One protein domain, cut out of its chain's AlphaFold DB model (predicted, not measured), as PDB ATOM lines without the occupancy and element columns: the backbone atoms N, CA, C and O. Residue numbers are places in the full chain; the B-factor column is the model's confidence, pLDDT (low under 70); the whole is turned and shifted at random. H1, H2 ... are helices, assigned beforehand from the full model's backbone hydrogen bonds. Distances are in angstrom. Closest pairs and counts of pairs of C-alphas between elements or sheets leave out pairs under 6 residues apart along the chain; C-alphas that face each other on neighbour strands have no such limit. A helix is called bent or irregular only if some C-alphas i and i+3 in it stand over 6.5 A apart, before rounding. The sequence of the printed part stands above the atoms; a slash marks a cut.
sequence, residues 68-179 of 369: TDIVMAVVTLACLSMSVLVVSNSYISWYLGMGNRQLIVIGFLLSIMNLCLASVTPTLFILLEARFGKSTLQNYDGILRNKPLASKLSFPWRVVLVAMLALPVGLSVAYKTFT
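This is residues 68 to 179 of the 369 residues of an uncharacterized protein of Colletotrichum gloeosporioides (strain Cg-14) (UniProt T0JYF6). Three long helices run lengthwise in a loose layer: bent H3 lies between H1, which packs on its arm H3a, and bent H5, which stays mostly clear of it. Short H2 sits at the turn from H1 to H3, and short H4 at the other end packs on H3b and just reaches H5a. The printed part has 112 residues, with five named helices in the order H1 to H5 and no named strand, all helix in class. It is loose, with a radius of gyration of the C-alphas of 17.4 A, and spans 53 by 30 by 18 A.

Start at H1, residues 68 to 88; it touches H3a, residues 101 to 119, closest at the C-alphas of Thr 76 and Met 113, 5.2 A, at a shallow tilt of 21 degrees, opposite ways. H2, residues 90 to 96, touches H1 only at the corner, closest at C-alphas 86 and 93, 5.8 A. H3b, residues 122 to 132, and H4, residues 137 to 144, touch as a helical hairpin, closest at C-alphas 122 and 144, 6.1 A. H4 and H5a, residues 155 to 165, only just touch, with 3 pairs of C-alphas within 8 A, the closest being 139 and 157, 7.5 A. H5b, residues 168 to 177, is near H3a and apart from H1. In these helices and arms each O i to N i+4 pair is within hydrogen-bond range.

Find C-alpha 68 at (30.502, 11.537, -27.283); H1 runs 30.0 A from there. By their hydrogen bonds H3, residues 101 to 132, and H5, residues 155 to 177, were each assigned as one helix, but both are bent: C-alphas 119 and 122 are 7.0 A apart, C-alphas 165 and 168 6.6 A. H3a measures 27.5 A, H3b and H5a 15.4 A each, and H5b 14.6 A, ending at C-alpha 177, (50.360, 23.593, -0.281).

The two C-alphas farthest apart, of Tyr 95 and Thr 136, are 52.6 A apart. The printed part has no cut and no long link. Look for pLDDT under 70 at residues 97 to 100 and 175 to 179.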
ATOM      1  N   THR A  68      29.266  10.827 -27.630       86.06
ATOM      2  CA  THR A  68      30.502  11.537 -27.283       86.06
ATOM      3  C   THR A  68      30.492  12.041 -25.844       86.06
ATOM      4  O   THR A  68      31.476  11.852 -25.141       86.06
ATOM      5  N   ASP A  69      29.380  12.599 -25.366       85.19
ATOM      6  CA  ASP A  69      29.289  13.151 -24.008       85.19
ATOM      7  C   ASP A  69      29.364  12.036 -22.956       85.19
ATOM      8  O   ASP A  69      30.005  12.193 -21.918       85.19
ATOM      9  N   ILE A  70      28.770  10.875 -23.261       86.62
ATOM     10  CA  ILE A  70      28.840   9.677 -22.414       86.62
ATOM     11  C   ILE A  70      30.282   9.162 -22.345       86.62
ATOM     12  O   ILE A  70      30.783   8.899 -21.254       86.62
ATOM     13  N   VAL A  71      30.970   9.059 -23.487       90.69
ATOM     14  CA  VAL A  71      32.377   8.628 -23.532       90.69
ATOM     15  C   VAL A  71      33.258   9.579 -22.720       90.69
ATOM     16  O   VAL A  71      34.053   9.124 -21.901       90.69
ATOM     17  N   MET A  72      33.078  10.891 -22.876       89.56
ATOM     18  CA  MET A  72      33.852  11.892 -22.136       89.56
ATOM     19  C   MET A  72      33.584  11.833 -20.628       89.56
ATOM     20  O   MET A  72      34.522  11.947 -19.833       89.56
ATOM     21  N   ALA A  73      32.338  11.587 -20.215       86.81
ATOM     22  CA  ALA A  73      31.997  11.379 -18.810       86.81
ATOM     23  C   ALA A  73      32.687  10.131 -18.231       86.81
ATOM     24  O   ALA A  73      33.277  10.204 -17.153       86.81
ATOM     25  N   VAL A  74      32.681   9.014 -18.967       90.75
ATOM     26  CA  VAL A  74      33.357   7.770 -18.559       90.75
ATOM     27  C   VAL A  74      34.867   7.978 -18.430       90.75
ATOM     28  O   VAL A  74      35.448   7.585 -17.420       90.75
ATOM     29  N   VAL A  75      35.503   8.646 -19.398       92.44
ATOM     30  CA  VAL A  75      36.943   8.959 -19.352       92.44
ATOM     31  C   VAL A  75      37.282   9.840 -18.149       92.44
ATOM     32  O   VAL A  75      38.261   9.579 -17.449       92.44
ATOM     33  N   THR A  76      36.458  10.850 -17.863       90.88
ATOM     34  CA  THR A  76      36.663  11.746 -16.712       90.88
ATOM     35  C   THR A  76      36.545  10.985 -15.390       90.88
ATOM     36  O   THR A  76      37.364  11.177 -14.492       90.88
ATOM     37  N   LEU A  77      35.571  10.076 -15.278       88.56
ATOM     38  CA  LEU A  77      35.362   9.251 -14.087       88.56
ATOM     39  C   LEU A  77      36.490   8.226 -13.893       88.56
ATOM     40  O   LEU A  77      36.952   8.023 -12.771       88.56
ATOM     41  N   ALA A  78      37.002   7.651 -14.983       93.25
ATOM     42  CA  ALA A  78      38.191   6.808 -14.952       93.25
ATOM     43  C   ALA A  78      39.423   7.599 -14.474       93.25
ATOM     44  O   ALA A  78      40.108   7.159 -13.552       93.25
ATOM     45  N   CYS A  79      39.664   8.801 -15.012       91.25
ATOM     46  CA  CYS A  79      40.776   9.660 -14.583       91.25
ATOM     47  C   CYS A  79      40.668  10.068 -13.107       91.25
ATOM     48  O   CYS A  79      41.675  10.062 -12.395       91.25
ATOM     49  N   LEU A  80      39.455  10.365 -12.630       88.69
ATOM     50  CA  LEU A  80      39.184  10.633 -11.218       88.69
ATOM     51  C   LEU A  80      39.541   9.415 -10.360       88.69
ATOM     52  O   LEU A  80      40.298   9.544  -9.402       88.69
ATOM     53  N   SER A  81      39.041   8.229 -10.725       91.38
ATOM     54  CA  SER A  81      39.307   6.996  -9.976       91.38
ATOM     55  C   SER A  81      40.804   6.686  -9.903       91.38
ATOM     56  O   SER A  81      41.319   6.402  -8.827       91.38
ATOM     57  N   MET A  82      41.531   6.854 -11.012       90.75
ATOM     58  CA  MET A  82      42.981   6.673 -11.063       90.75
ATOM     59  C   MET A  82      43.715   7.703 -10.205       90.75
ATOM     60  O   MET A  82      44.637   7.340  -9.481       90.75
ATOM     61  N   SER A  83      43.289   8.968 -10.226       88.06
ATOM     62  CA  SER A  83      43.883  10.020  -9.389       88.06
ATOM     63  C   SER A  83      43.712   9.705  -7.902       88.06
ATOM     64  O   SER A  83      44.661   9.836  -7.132       88.06
ATOM     65  N   VAL A  84      42.528   9.230  -7.504       88.38
ATOM     66  CA  VAL A  84      42.251   8.806  -6.124       88.38
ATOM     67  C   VAL A  84      43.080   7.580  -5.754       88.38
ATOM     68  O   VAL A  84      43.662   7.560  -4.677       88.38
ATOM     69  N   LEU A  85      43.198   6.584  -6.637       88.94
ATOM     70  CA  LEU A  85      44.010   5.388  -6.386       88.94
ATOM     71  C   LEU A  85      45.496   5.722  -6.200       88.94
ATOM     72  O   LEU A  85      46.122   5.189  -5.287       88.94
ATOM     73  N   VAL A  86      46.046   6.626  -7.018       87.31
ATOM     74  CA  VAL A  86      47.448   7.075  -6.930       87.31
ATOM     75  C   VAL A  86      47.747   7.772  -5.599       87.31
ATOM     76  O   VAL A  86      48.875   7.705  -5.115       87.31
ATOM     77  N   VAL A  87      46.758   8.435  -4.997       83.50
ATOM     78  CA  VAL A  87      46.914   9.123  -3.705       83.50
ATOM     79  C   VAL A  87      46.589   8.207  -2.524       83.50
ATOM     80  O   VAL A  87      47.278   8.238  -1.512       83.50
ATOM     81  N   SER A  88      45.539   7.393  -2.635       84.44
ATOM     82  CA  SER A  88      44.994   6.609  -1.523       84.44
ATOM     83  C   SER A  88      45.733   5.299  -1.271       84.44
ATOM     84  O   SER A  88      45.628   4.756  -0.174       84.44
ATOM     85  N   ASN A  89      46.412   4.739  -2.273       84.38
ATOM     86  CA  ASN A  89      47.092   3.461  -2.125       84.38
ATOM     87  C   ASN A  89      48.559   3.683  -1.740       84.38
ATOM     88  O   ASN A  89      49.351   4.151  -2.557       84.38
ATOM     89  N   SER A  90      48.929   3.296  -0.515       78.00
ATOM     90  CA  SER A  90      50.288   3.464   0.017       78.00
ATOM     91  C   SER A  90      51.359   2.793  -0.843       78.00
ATOM     92  O   SER A  90      52.435   3.350  -1.004       78.00
ATOM     93  N   TYR A  91      51.065   1.638  -1.447       80.31
ATOM     94  CA  TYR A  91      52.023   0.925  -2.296       80.31
ATOM     95  C   TYR A  91      52.282   1.669  -3.609       80.31
ATOM     96  O   TYR A  91      53.426   1.826  -4.023       80.31
ATOM     97  N   ILE A  92      51.219   2.167  -4.248       80.19
ATOM     98  CA  ILE A  92      51.319   2.948  -5.490       80.19
ATOM     99  C   ILE A  92      51.997   4.292  -5.204       80.19
ATOM    100  O   ILE A  92      52.916   4.676  -5.921       80.19
ATOM    101  N   SER A  93      51.593   4.976  -4.133       77.38
ATOM    102  CA  SER A  93      52.194   6.239  -3.697       77.38
ATOM    103  C   SER A  93      53.695   6.083  -3.424       77.38
ATOM    104  O   SER A  93      54.502   6.854  -3.945       77.38
ATOM    105  N   TRP A  94      54.084   5.025  -2.704       73.75
ATOM    106  CA  TRP A  94      55.484   4.695  -2.437       73.75
ATOM    107  C   TRP A  94      56.257   4.343  -3.717       73.75
ATOM    108  O   TRP A  94      57.341   4.873  -3.934       73.75
ATOM    109  N   TYR A  95      55.680   3.540  -4.622       77.62
ATOM    110  CA  TYR A  95      56.326   3.161  -5.887       77.62
ATOM    111  C   TYR A  95      56.544   4.347  -6.839       77.62
ATOM    112  O   TYR A  95      57.557   4.417  -7.538       77.62
ATOM    113  N   LEU A  96      55.603   5.299  -6.891       75.06
ATOM    114  CA  LEU A  96      55.801   6.533  -7.655       75.06
ATOM    115  C   LEU A  96      56.850   7.450  -7.002       75.06
ATOM    116  O   LEU A  96      57.463   8.247  -7.717       75.06
ATOM    117  N   GLY A  97      57.111   7.283  -5.705       62.72
ATOM    118  CA  GLY A  97      58.199   7.910  -4.964       62.72
ATOM    119  C   GLY A  97      57.991   9.401  -4.683       62.72
ATOM    120  O   GLY A  97      57.286  10.111  -5.404       62.72
ATOM    121  N   MET A  98      58.688   9.913  -3.660       57.50
ATOM    122  CA  MET A  98      58.701  11.347  -3.304       57.50
ATOM    123  C   MET A  98      59.224  12.256  -4.432       57.50
ATOM    124  O   MET A  98      59.024  13.470  -4.416       57.50
ATOM    125  N   GLY A  99      59.905  11.693  -5.433       57.09
ATOM    126  CA  GLY A  99      60.533  12.440  -6.516       57.09
ATOM    127  C   GLY A  99      59.567  12.824  -7.632       57.09
ATOM    128  O   GLY A  99      59.637  12.230  -8.698       57.09
ATOM    129  N   ASN A 100      58.705  13.826  -7.426       68.00
ATOM    130  CA  ASN A 100      57.891  14.534  -8.439       68.00
ATOM    131  C   ASN A 100      56.992  13.696  -9.385       68.00
ATOM    132  O   ASN A 100      56.172  14.271 -10.098       68.00
ATOM    133  N   ARG A 101      57.090  12.366  -9.442       78.38
ATOM    134  CA  ARG A 101      56.379  11.526 -10.420       78.38
ATOM    135  C   ARG A 101      54.907  11.378 -10.070       78.38
ATOM    136  O   ARG A 101      54.075  11.486 -10.964       78.38
ATOM    137  N   GLN A 102      54.575  11.220  -8.787       80.31
ATOM    138  CA  GLN A 102      53.185  11.254  -8.320       80.31
ATOM    139  C   GLN A 102      52.508  12.570  -8.727       80.31
ATOM    140  O   GLN A 102      51.411  12.584  -9.281       80.31
ATOM    141  N   LEU A 103      53.230  13.673  -8.534       79.12
ATOM    142  CA  LEU A 103      52.814  15.018  -8.902       79.12
ATOM    143  C   LEU A 103      52.591  15.160 -10.417       79.12
ATOM    144  O   LEU A 103      51.551  15.679 -10.826       79.12
ATOM    145  N   ILE A 104      53.504  14.641 -11.243       84.50
ATOM    146  CA  ILE A 104      53.378  14.630 -12.709       84.50
ATOM    147  C   ILE A 104      52.155  13.818 -13.156       84.50
ATOM    148  O   ILE A 104      51.393  14.289 -13.998       84.50
ATOM    149  N   VAL A 105      51.933  12.629 -12.585       87.00
ATOM    150  CA  VAL A 105      50.800  11.760 -12.947       87.00
ATOM    151  C   VAL A 105      49.466  12.401 -12.565       87.00
ATOM    152  O   VAL A 105      48.554  12.440 -13.389       87.00
ATOM    153  N   ILE A 106      49.358  12.975 -11.364       86.94
ATOM    154  CA  ILE A 106      48.155  13.705 -10.938       86.94
ATOM    155  C   ILE A 106      47.919  14.922 -11.841       86.94
ATOM    156  O   ILE A 106      46.800  15.140 -12.298       86.94
ATOM    157  N   GLY A 107      48.967  15.693 -12.151       84.81
ATOM    158  CA  GLY A 107      48.873  16.842 -13.054       84.81
ATOM    159  C   GLY A 107      48.410  16.453 -14.461       84.81
ATOM    160  O   GLY A 107      47.562  17.129 -15.046       84.81
ATOM    161  N   PHE A 108      48.907  15.330 -14.982       88.88
ATOM    162  CA  PHE A 108      48.486  14.771 -16.264       88.88
ATOM    163  C   PHE A 108      47.008  14.352 -16.255       88.88
ATOM    164  O   PHE A 108      46.251  14.757 -17.139       88.88
ATOM    165  N   LEU A 109      46.567  13.611 -15.232       88.88
ATOM    166  CA  LEU A 109      45.170  13.186 -15.095       88.88
ATOM    167  C   LEU A 109      44.220  14.385 -14.950       88.88
ATOM    168  O   LEU A 109      43.187  14.432 -15.615       88.88
ATOM    169  N   LEU A 110      44.599  15.397 -14.162       87.31
ATOM    170  CA  LEU A 110      43.845  16.649 -14.035       87.31
ATOM    171  C   LEU A 110      43.758  17.415 -15.361       87.31
ATOM    172  O   LEU A 110      42.719  18.000 -15.666       87.31
ATOM    173  N   SER A 111      44.820  17.406 -16.172       89.19
ATOM    174  CA  SER A 111      44.813  18.034 -17.497       89.19
ATOM    175  C   SER A 111      43.812  17.357 -18.439       89.19
ATOM    176  O   SER A 111      43.022  18.055 -19.079       89.19
ATOM    177  N   ILE A 112      43.771  16.018 -18.458       89.25
ATOM    178  CA  ILE A 112      42.778  15.256 -19.235       89.25
ATOM    179  C   ILE A 112      41.363  15.571 -18.748       89.25
ATOM    180  O   ILE A 112      40.491  15.879 -19.560       89.25
ATOM    181  N   MET A 113      41.132  15.555 -17.431       89.44
ATOM    182  CA  MET A 113      39.824  15.884 -16.860       89.44
ATOM    183  C   MET A 113      39.368  17.291 -17.257       89.44
ATOM    184  O   MET A 113      38.222  17.458 -17.662       89.44
ATOM    185  N   ASN A 114      40.256  18.289 -17.206       88.12
ATOM    186  CA  ASN A 114      39.943  19.658 -17.623       88.12
ATOM    187  C   ASN A 114      39.611  19.755 -19.117       88.12
ATOM    188  O   ASN A 114      38.683  20.476 -19.486       88.12
ATOM    189  N   LEU A 115      40.325  19.018 -19.974       88.81
ATOM    190  CA  LEU A 115      40.022  18.954 -21.405       88.81
ATOM    191  C   LEU A 115      38.630  18.352 -21.644       88.81
ATOM    192  O   LEU A 115      37.840  18.896 -22.420       88.81
ATOM    193  N   CYS A 116      38.297  17.271 -20.934       88.75
ATOM    194  CA  CYS A 116      36.976  16.661 -21.015       88.75
ATOM    195  C   CYS A 116      35.881  17.608 -20.516       88.75
ATOM    196  O   CYS A 116      34.876  17.811 -21.204       88.75
ATOM    197  N   LEU A 117      36.106  18.253 -19.372       86.25
ATOM    198  CA  LEU A 117      35.190  19.222 -18.783       86.25
ATOM    199  C   LEU A 117      34.922  20.384 -19.748       86.25
ATOM    200  O   LEU A 117      33.763  20.733 -19.960       86.25
ATOM    201  N   ALA A 118      35.954  20.941 -20.388       86.81
ATOM    202  CA  ALA A 118      35.816  22.051 -21.333       86.81
ATOM    203  C   ALA A 118      34.912  21.707 -22.530       86.81
ATOM    204  O   ALA A 118      34.167  22.566 -22.998       86.81
ATOM    205  N   SER A 119      34.935  20.452 -22.989       86.81
ATOM    206  CA  SER A 119      34.076  19.993 -24.089       86.81
ATOM    207  C   SER A 119      32.614  19.766 -23.674       86.81
ATOM    208  O   SER A 119      31.706  20.095 -24.433       86.81
ATOM    209  N   VAL A 120      32.371  19.253 -22.460       88.88
ATOM    210  CA  VAL A 120      31.028  18.851 -21.991       88.88
ATOM    211  C   VAL A 120      30.277  20.001 -21.307       88.88
ATOM    212  O   VAL A 120      29.049  20.077 -21.372       88.88
ATOM    213  N   THR A 121      31.001  20.922 -20.667       89.19
ATOM    214  CA  THR A 121      30.435  22.010 -19.846       89.19
ATOM    215  C   THR A 121      29.413  22.881 -20.588       89.19
ATOM    216  O   THR A 121      28.327  23.083 -20.041       89.19
ATOM    217  N   PRO A 122      29.675  23.376 -21.818       87.81
ATOM    218  CA  PRO A 122      28.720  24.237 -22.518       87.81
ATOM    219  C   PRO A 122      27.389  23.522 -22.778       87.81
ATOM    220  O   PRO A 122      26.322  24.078 -22.528       87.81
ATOM    221  N   THR A 123      27.452  22.261 -23.215       88.50
ATOM    222  CA  THR A 123      26.278  21.428 -23.499       88.50
ATOM    223  C   THR A 123      25.468  21.168 -22.232       88.50
ATOM    224  O   THR A 123      24.250  21.351 -22.230       88.50
ATOM    225  N   LEU A 124      26.139  20.803 -21.133       88.12
ATOM    226  CA  LEU A 124      25.504  20.560 -19.837       88.12
ATOM    227  C   LEU A 124      24.799  21.816 -19.305       88.12
ATOM    228  O   LEU A 124      23.658  21.742 -18.851       88.12
ATOM    229  N   PHE A 125      25.457  22.973 -19.377       91.69
ATOM    230  CA  PHE A 125      24.918  24.233 -18.864       91.69
ATOM    231  C   PHE A 125      23.698  24.708 -19.648       91.69
ATOM    232  O   PHE A 125      22.709  25.123 -19.046       91.69
ATOM    233  N   ILE A 126      23.713  24.562 -20.973       90.75
ATOM    234  CA  ILE A 126      22.542  24.845 -21.812       90.75
ATOM    235  C   ILE A 126      21.376  23.930 -21.432       90.75
ATOM    236  O   ILE A 126      20.243  24.391 -21.328       90.75
ATOM    237  N   LEU A 127      21.639  22.643 -21.203       88.50
ATOM    238  CA  LEU A 127      20.602  21.664 -20.878       88.50
ATOM    239  C   LEU A 127      20.008  21.905 -19.480       88.50
ATOM    240  O   LEU A 127      18.797  21.778 -19.292       88.50
ATOM    241  N   LEU A 128      20.838  22.319 -18.518       89.69
ATOM    242  CA  LEU A 128      20.401  22.748 -17.188       89.69
ATOM    243  C   LEU A 128      19.551  24.023 -17.243       89.69
ATOM    244  O   LEU A 128      18.490  24.058 -16.620       89.69
ATOM    245  N   GLU A 129      19.960  25.035 -18.016       91.69
ATOM    246  CA  GLU A 129      19.166  26.258 -18.204       91.69
ATOM    247  C   GLU A 129      17.839  25.964 -18.913       91.69
ATOM    248  O   GLU A 129      16.806  26.508 -18.531       91.69
ATOM    249  N   ALA A 130      17.842  25.060 -19.894       89.31
ATOM    250  CA  ALA A 130      16.632  24.660 -20.605       89.31
ATOM    251  C   ALA A 130      15.644  23.900 -19.711       89.31
ATOM    252  O   ALA A 130      14.435  24.001 -19.906       89.31
ATOM    253  N   ARG A 131      16.143  23.122 -18.742       88.25
ATOM    254  CA  ARG A 131      15.302  22.274 -17.886       88.25
ATOM    255  C   ARG A 131      14.822  22.972 -16.618       88.25
ATOM    256  O   ARG A 131      13.693  22.737 -16.199       88.25
ATOM    257  N   PHE A 132      15.676  23.780 -15.995       87.62
ATOM    258  CA  PHE A 132      15.419  24.378 -14.679       87.62
ATOM    259  C   PHE A 132      15.444  25.910 -14.686       87.62
ATOM    260  O   PHE A 132      15.043  26.537 -13.707       87.62
ATOM    261  N   GLY A 133      15.936  26.525 -15.761       86.75
ATOM    262  CA  GLY A 133      16.134  27.963 -15.857       86.75
ATOM    263  C   GLY A 133      14.964  28.717 -16.480       86.75
ATOM    264  O   GLY A 133      14.054  28.152 -17.083       86.75
ATOM    265  N   LYS A 134      15.026  30.051 -16.385       85.50
ATOM    266  CA  LYS A 134      14.048  30.961 -17.012       85.50
ATOM    267  C   LYS A 134      14.225  31.066 -18.536       85.50
ATOM    268  O   LYS A 134      13.493  31.818 -19.171       85.50
ATOM    269  N   SER A 135      15.178  30.322 -19.111       83.75
ATOM    270  CA  SER A 135      15.413  30.181 -20.553       83.75
ATOM    271  C   SER A 135      15.508  31.520 -21.288       83.75
ATOM    272  O   SER A 135      14.911  31.714 -22.346       83.75
ATOM    273  N   THR A 136      16.268  32.471 -20.740       90.12
ATOM    274  CA  THR A 136      16.491  33.753 -21.416       90.12
ATOM    275  C   THR A 136      17.599  33.622 -22.460       90.12
ATOM    276  O   THR A 136      18.651  33.034 -22.205       90.12
ATOM    277  N   LEU A 137      17.407  34.231 -23.637       89.56
ATOM    278  CA  LEU A 137      18.406  34.253 -24.720       89.56
ATOM    279  C   LEU A 137      19.788  34.740 -24.235       89.56
ATOM    280  O   LEU A 137      20.827  34.262 -24.677       89.56
ATOM    281  N   GLN A 138      19.787  35.674 -23.281       91.12
ATOM    282  CA  GLN A 138      20.987  36.261 -22.682       91.12
ATOM    283  C   GLN A 138      21.775  35.258 -21.828       91.12
ATOM    284  O   GLN A 138      23.004  35.326 -21.807       91.12
ATOM    285  N   ASN A 139      21.100  34.314 -21.159       91.38
ATOM    286  CA  ASN A 139      21.775  33.253 -20.413       91.38
ATOM    287  C   ASN A 139      22.460  32.277 -21.371       91.38
ATOM    288  O   ASN A 139      23.630  31.959 -21.175       91.38
ATOM    289  N   TYR A 140      21.782  31.878 -22.449       91.25
ATOM    290  CA  TYR A 140      22.370  31.007 -23.469       91.25
ATOM    291  C   TYR A 140      23.585  31.646 -24.156       91.25
ATOM    292  O   TYR A 140      24.618  30.989 -24.281       91.25
ATOM    293  N   ASP A 141      23.506  32.928 -24.543       91.56
ATOM    294  CA  ASP A 141      24.644  33.654 -25.133       91.56
ATOM    295  C   ASP A 141      25.816  33.776 -24.145       91.56
ATOM    296  O   ASP A 141      26.971  33.565 -24.517       91.56
ATOM    297  N   GLY A 142      25.530  34.050 -22.868       89.75
ATOM    298  CA  GLY A 142      26.549  34.127 -21.819       89.75
ATOM    299  C   GLY A 142      27.258  32.796 -21.556       89.75
ATOM    300  O   GLY A 142      28.484  32.782 -21.423       89.75
ATOM    301  N   ILE A 143      26.507  31.687 -21.535       91.88
ATOM    302  CA  ILE A 143      27.027  30.321 -21.365       91.88
ATOM    303  C   ILE A 143      27.883  29.920 -22.573       91.88
ATOM    304  O   ILE A 143      29.026  29.501 -22.398       91.88
ATOM    305  N   LEU A 144      27.372  30.095 -23.796       90.38
ATOM    306  CA  LEU A 144      28.073  29.719 -25.031       90.38
ATOM    307  C   LEU A 144      29.364  30.512 -25.243       90.38
ATOM    308  O   LEU A 144      30.354  29.971 -25.729       90.38
ATOM    309  N   ARG A 145      29.366  31.798 -24.877       89.44
ATOM    310  CA  ARG A 145      30.546  32.664 -25.000       89.44
ATOM    311  C   ARG A 145      31.504  32.556 -23.816       89.44
ATOM    312  O   ARG A 145      32.546  33.205 -23.852       89.44
ATOM    313  N   ASN A 146      31.151  31.790 -22.779       88.44
ATOM    314  CA  ASN A 146      31.900  31.671 -21.529       88.44
ATOM    315  C   ASN A 146      32.295  33.047 -20.942       88.44
ATOM    316  O   ASN A 146      33.436  33.273 -20.540       88.44
ATOM    317  N   LYS A 147      31.359  34.012 -20.954       89.75
ATOM    318  CA  LYS A 147      31.584  35.388 -20.471       89.75
ATOM    319  C   LYS A 147      30.897  35.593 -19.114       89.75
ATOM    320  O   LYS A 147      29.740  36.020 -19.092       89.75
ATOM    321  N   PRO A 148      31.588  35.366 -17.978       87.50
ATOM    322  CA  PRO A 148      30.977  35.465 -16.647       87.50
ATOM    323  C   PRO A 148      30.495  36.883 -16.296       87.50
ATOM    324  O   PRO A 148      29.619  37.050 -15.454       87.50
ATOM    325  N   LEU A 149      31.045  37.912 -16.952       88.75
ATOM    326  CA  LEU A 149      30.774  39.331 -16.685       88.75
ATOM    327  C   LEU A 149      29.744  39.957 -17.645       88.75
ATOM    328  O   LEU A 149      29.642  41.179 -17.735       88.75
ATOM    329  N   ALA A 150      28.976  39.153 -18.386       89.19
ATOM    330  CA  ALA A 150      27.963  39.690 -19.291       89.19
ATOM    331  C   ALA A 150      26.862  40.453 -18.521       89.19
ATOM    332  O   ALA A 150      26.269  39.942 -17.566       89.19
ATOM    333  N   SER A 151      26.561  41.682 -18.960       86.50
ATOM    334  CA  SER A 151      25.741  42.662 -18.224       86.50
ATOM    335  C   SER A 151      24.333  42.178 -17.866       86.50
ATOM    336  O   SER A 151      23.792  42.612 -16.852       86.50
ATOM    337  N   LYS A 152      23.773  41.228 -18.625       90.75
ATOM    338  CA  LYS A 152      22.433  40.656 -18.401       90.75
ATOM    339  C   LYS A 152      22.408  39.153 -18.080       90.75
ATOM    340  O   LYS A 152      21.346  38.542 -18.120       90.75
ATOM    341  N   LEU A 153      23.552  38.550 -17.752       89.19
ATOM    342  CA  LEU A 153      23.599  37.153 -17.310       89.19
ATOM    343  C   LEU A 153      23.009  37.014 -15.901       89.19
ATOM    344  O   LEU A 153      23.363  37.802 -15.019       89.19
ATOM    345  N   SER A 154      22.148  36.016 -15.683       91.88
ATOM    346  CA  SER A 154      21.555  35.771 -14.366       91.88
ATOM    347  C   SER A 154      22.625  35.459 -13.308       91.88
ATOM    348  O   SER A 154      23.647  34.829 -13.581       91.88
ATOM    349  N   PHE A 155      22.387  35.915 -12.076       91.94
ATOM    350  CA  PHE A 155      23.315  35.740 -10.958       91.94
ATOM    351  C   PHE A 155      23.801  34.290 -10.733       91.94
ATOM    352  O   PHE A 155      25.013  34.117 -10.612       91.94
ATOM    353  N   PRO A 156      22.944  33.240 -10.732       92.31
ATOM    354  CA  PRO A 156      23.424  31.870 -10.526       92.31
ATOM    355  C   PRO A 156      24.430  31.430 -11.599       92.31
ATOM    356  O   PRO A 156      25.448  30.831 -11.263       92.31
ATOM    357  N   TRP A 157      24.221  31.795 -12.869       92.62
ATOM    358  CA  TRP A 157      25.176  31.470 -13.933       92.62
ATOM    359  C   TRP A 157      26.492  32.227 -13.805       92.62
ATOM    360  O   TRP A 157      27.540  31.662 -14.104       92.62
ATOM    361  N   ARG A 158      26.470  33.469 -13.307       92.44
ATOM    362  CA  ARG A 158      27.710  34.195 -12.990       92.44
ATOM    363  C   ARG A 158      28.528  33.444 -11.946       92.44
ATOM    364  O   ARG A 158      29.717  33.238 -12.159       92.44
ATOM    365  N   VAL A 159      27.891  32.999 -10.860       92.25
ATOM    366  CA  VAL A 159      28.561  32.238  -9.792       92.25
ATOM    367  C   VAL A 159      29.138  30.933 -10.336       92.25
ATOM    368  O   VAL A 159      30.308  30.654 -10.101       92.25
ATOM    369  N   VAL A 160      28.363  30.170 -11.113       91.75
ATOM    370  CA  VAL A 160      28.815  28.892 -11.689       91.75
ATOM    371  C   VAL A 160      29.992  29.084 -12.653       91.75
ATOM    372  O   VAL A 160      30.986  28.370 -12.542       91.75
ATOM    373  N   LEU A 161      29.930  30.059 -13.568       89.56
ATOM    374  CA  LEU A 161      31.019  30.321 -14.517       89.56
ATOM    375  C   LEU A 161      32.285  30.832 -13.816       89.56
ATOM    376  O   LEU A 161      33.385  30.395 -14.147       89.56
ATOM    377  N   VAL A 162      32.142  31.721 -12.827       91.44
ATOM    378  CA  VAL A 162      33.275  32.189 -12.014       91.44
ATOM    379  C   VAL A 162      33.877  31.037 -11.214       91.44
ATOM    380  O   VAL A 162      35.095  30.907 -11.184       91.44
ATOM    381  N   ALA A 163      33.056  30.171 -10.616       89.25
ATOM    382  CA  ALA A 163      33.530  28.999  -9.888       89.25
ATOM    383  C   ALA A 163      34.296  28.033 -10.804       89.25
ATOM    384  O   ALA A 163      35.383  27.594 -10.441       89.25
ATOM    385  N   MET A 164      33.793  27.763 -12.015       87.81
ATOM    386  CA  MET A 164      34.490  26.927 -13.002       87.81
ATOM    387  C   MET A 164      35.817  27.537 -13.463       87.81
ATOM    388  O   MET A 164      36.773  26.804 -13.699       87.81
ATOM    389  N   LEU A 165      35.905  28.867 -13.559       86.50
ATOM    390  CA  LEU A 165      37.154  29.566 -13.868       86.50
ATOM    391  C   LEU A 165      38.139  29.532 -12.686       86.50
ATOM    392  O   LEU A 165      39.348  29.405 -12.876       86.50
ATOM    393  N   ALA A 166      37.625  29.647 -11.461       87.44
ATOM    394  CA  ALA A 166      38.420  29.669 -10.241       87.44
ATOM    395  C   ALA A 166      38.938  28.278  -9.847       87.44
ATOM    396  O   ALA A 166      40.016  28.178  -9.267       87.44
ATOM    397  N   LEU A 167      38.212  27.206 -10.171       83.50
ATOM    398  CA  LEU A 167      38.516  25.842  -9.735       83.50
ATOM    399  C   LEU A 167      39.910  25.353 -10.189       83.50
ATOM    400  O   LEU A 167      40.663  24.899  -9.326       83.50
ATOM    401  N   PRO A 168      40.343  25.506 -11.460       77.88
ATOM    402  CA  PRO A 168      41.701  25.145 -11.876       77.88
ATOM    403  C   PRO A 168      42.798  25.934 -11.146       77.88
ATOM    404  O   PRO A 168      43.857  25.391 -10.828       77.88
ATOM    405  N   VAL A 169      42.541  27.213 -10.846       80.69
ATOM    406  CA  VAL A 169      43.477  28.083 -10.115       80.69
ATOM    407  C   VAL A 169      43.559  27.660  -8.648       80.69
ATOM    408  O   VAL A 169      44.655  27.492  -8.117       80.69
ATOM    409  N   GLY A 170      42.408  27.424  -8.014       78.38
ATOM    410  CA  GLY A 170      42.307  26.950  -6.638       78.38
ATOM    411  C   GLY A 170      42.990  25.600  -6.449       78.38
ATOM    412  O   GLY A 170      43.797  25.456  -5.535       78.38
ATOM    413  N   LEU A 171      42.761  24.652  -7.365       77.19
ATOM    414  CA  LEU A 171      43.459  23.365  -7.365       77.19
ATOM    415  C   LEU A 171      44.970  23.538  -7.529       77.19
ATOM    416  O   LEU A 171      45.720  22.883  -6.819       77.19
ATOM    417  N   SER A 172      45.433  24.450  -8.388       71.69
ATOM    418  CA  SER A 172      46.869  24.706  -8.576       71.69
ATOM    419  C   SER A 172      47.549  25.270  -7.320       71.69
ATOM    420  O   SER A 172      48.708  24.953  -7.048       71.69
ATOM    421  N   VAL A 173      46.848  26.106  -6.546       76.88
ATOM    422  CA  VAL A 173      47.352  26.657  -5.276       76.88
ATOM    423  C   VAL A 173      47.294  25.611  -4.167       76.88
ATOM    424  O   VAL A 173      48.311  25.374  -3.515       76.88
ATOM    425  N   ALA A 174      46.147  24.946  -3.994       73.50
ATOM    426  CA  ALA A 174      45.972  23.879  -3.010       73.50
ATOM    427  C   ALA A 174      47.012  22.769  -3.217       73.50
ATOM    428  O   ALA A 174      47.646  22.301  -2.275       73.50
ATOM    429  N   TYR A 175      47.283  22.426  -4.470       66.50
ATOM    430  CA  TYR A 175      48.302  21.456  -4.838       66.50
ATOM    431  C   TYR A 175      49.718  21.853  -4.395       66.50
ATOM    432  O   TYR A 175      50.463  21.008  -3.909       66.50
ATOM    433  N   LYS A 176      50.097  23.135  -4.481       67.56
ATOM    434  CA  LYS A 176      51.404  23.601  -3.977       67.56
ATOM    435  C   LYS A 176      51.506  23.534  -2.454       67.56
ATOM    436  O   LYS A 176      52.599  23.330  -1.930       67.56
ATOM    437  N   THR A 177      50.386  23.691  -1.748       66.06
ATOM    438  CA  THR A 177      50.360  23.593  -0.281       66.06
ATOM    439  C   THR A 177      50.496  22.158   0.236       66.06
ATOM    440  O   THR A 177      50.869  21.977   1.388       66.06
ATOM    441  N   PHE A 178      50.303  21.136  -0.607       65.25
ATOM    442  CA  PHE A 178      50.475  19.717  -0.249       65.25
ATOM    443  C   PHE A 178      51.936  19.222  -0.307       65.25
ATOM    444  O   PHE A 178      52.208  18.054  -0.583       65.25
ATOM    445  N   THR A 179      52.908  20.089  -0.030       59.94
ATOM    446  CA  THR A 179      54.325  19.705   0.057       59.94
ATOM    447  C   THR A 179      54.648  19.203   1.468       59.94
ATOM    448  O   THR A 179      55.136  19.952   2.305       59.94
TER     449      THR A 179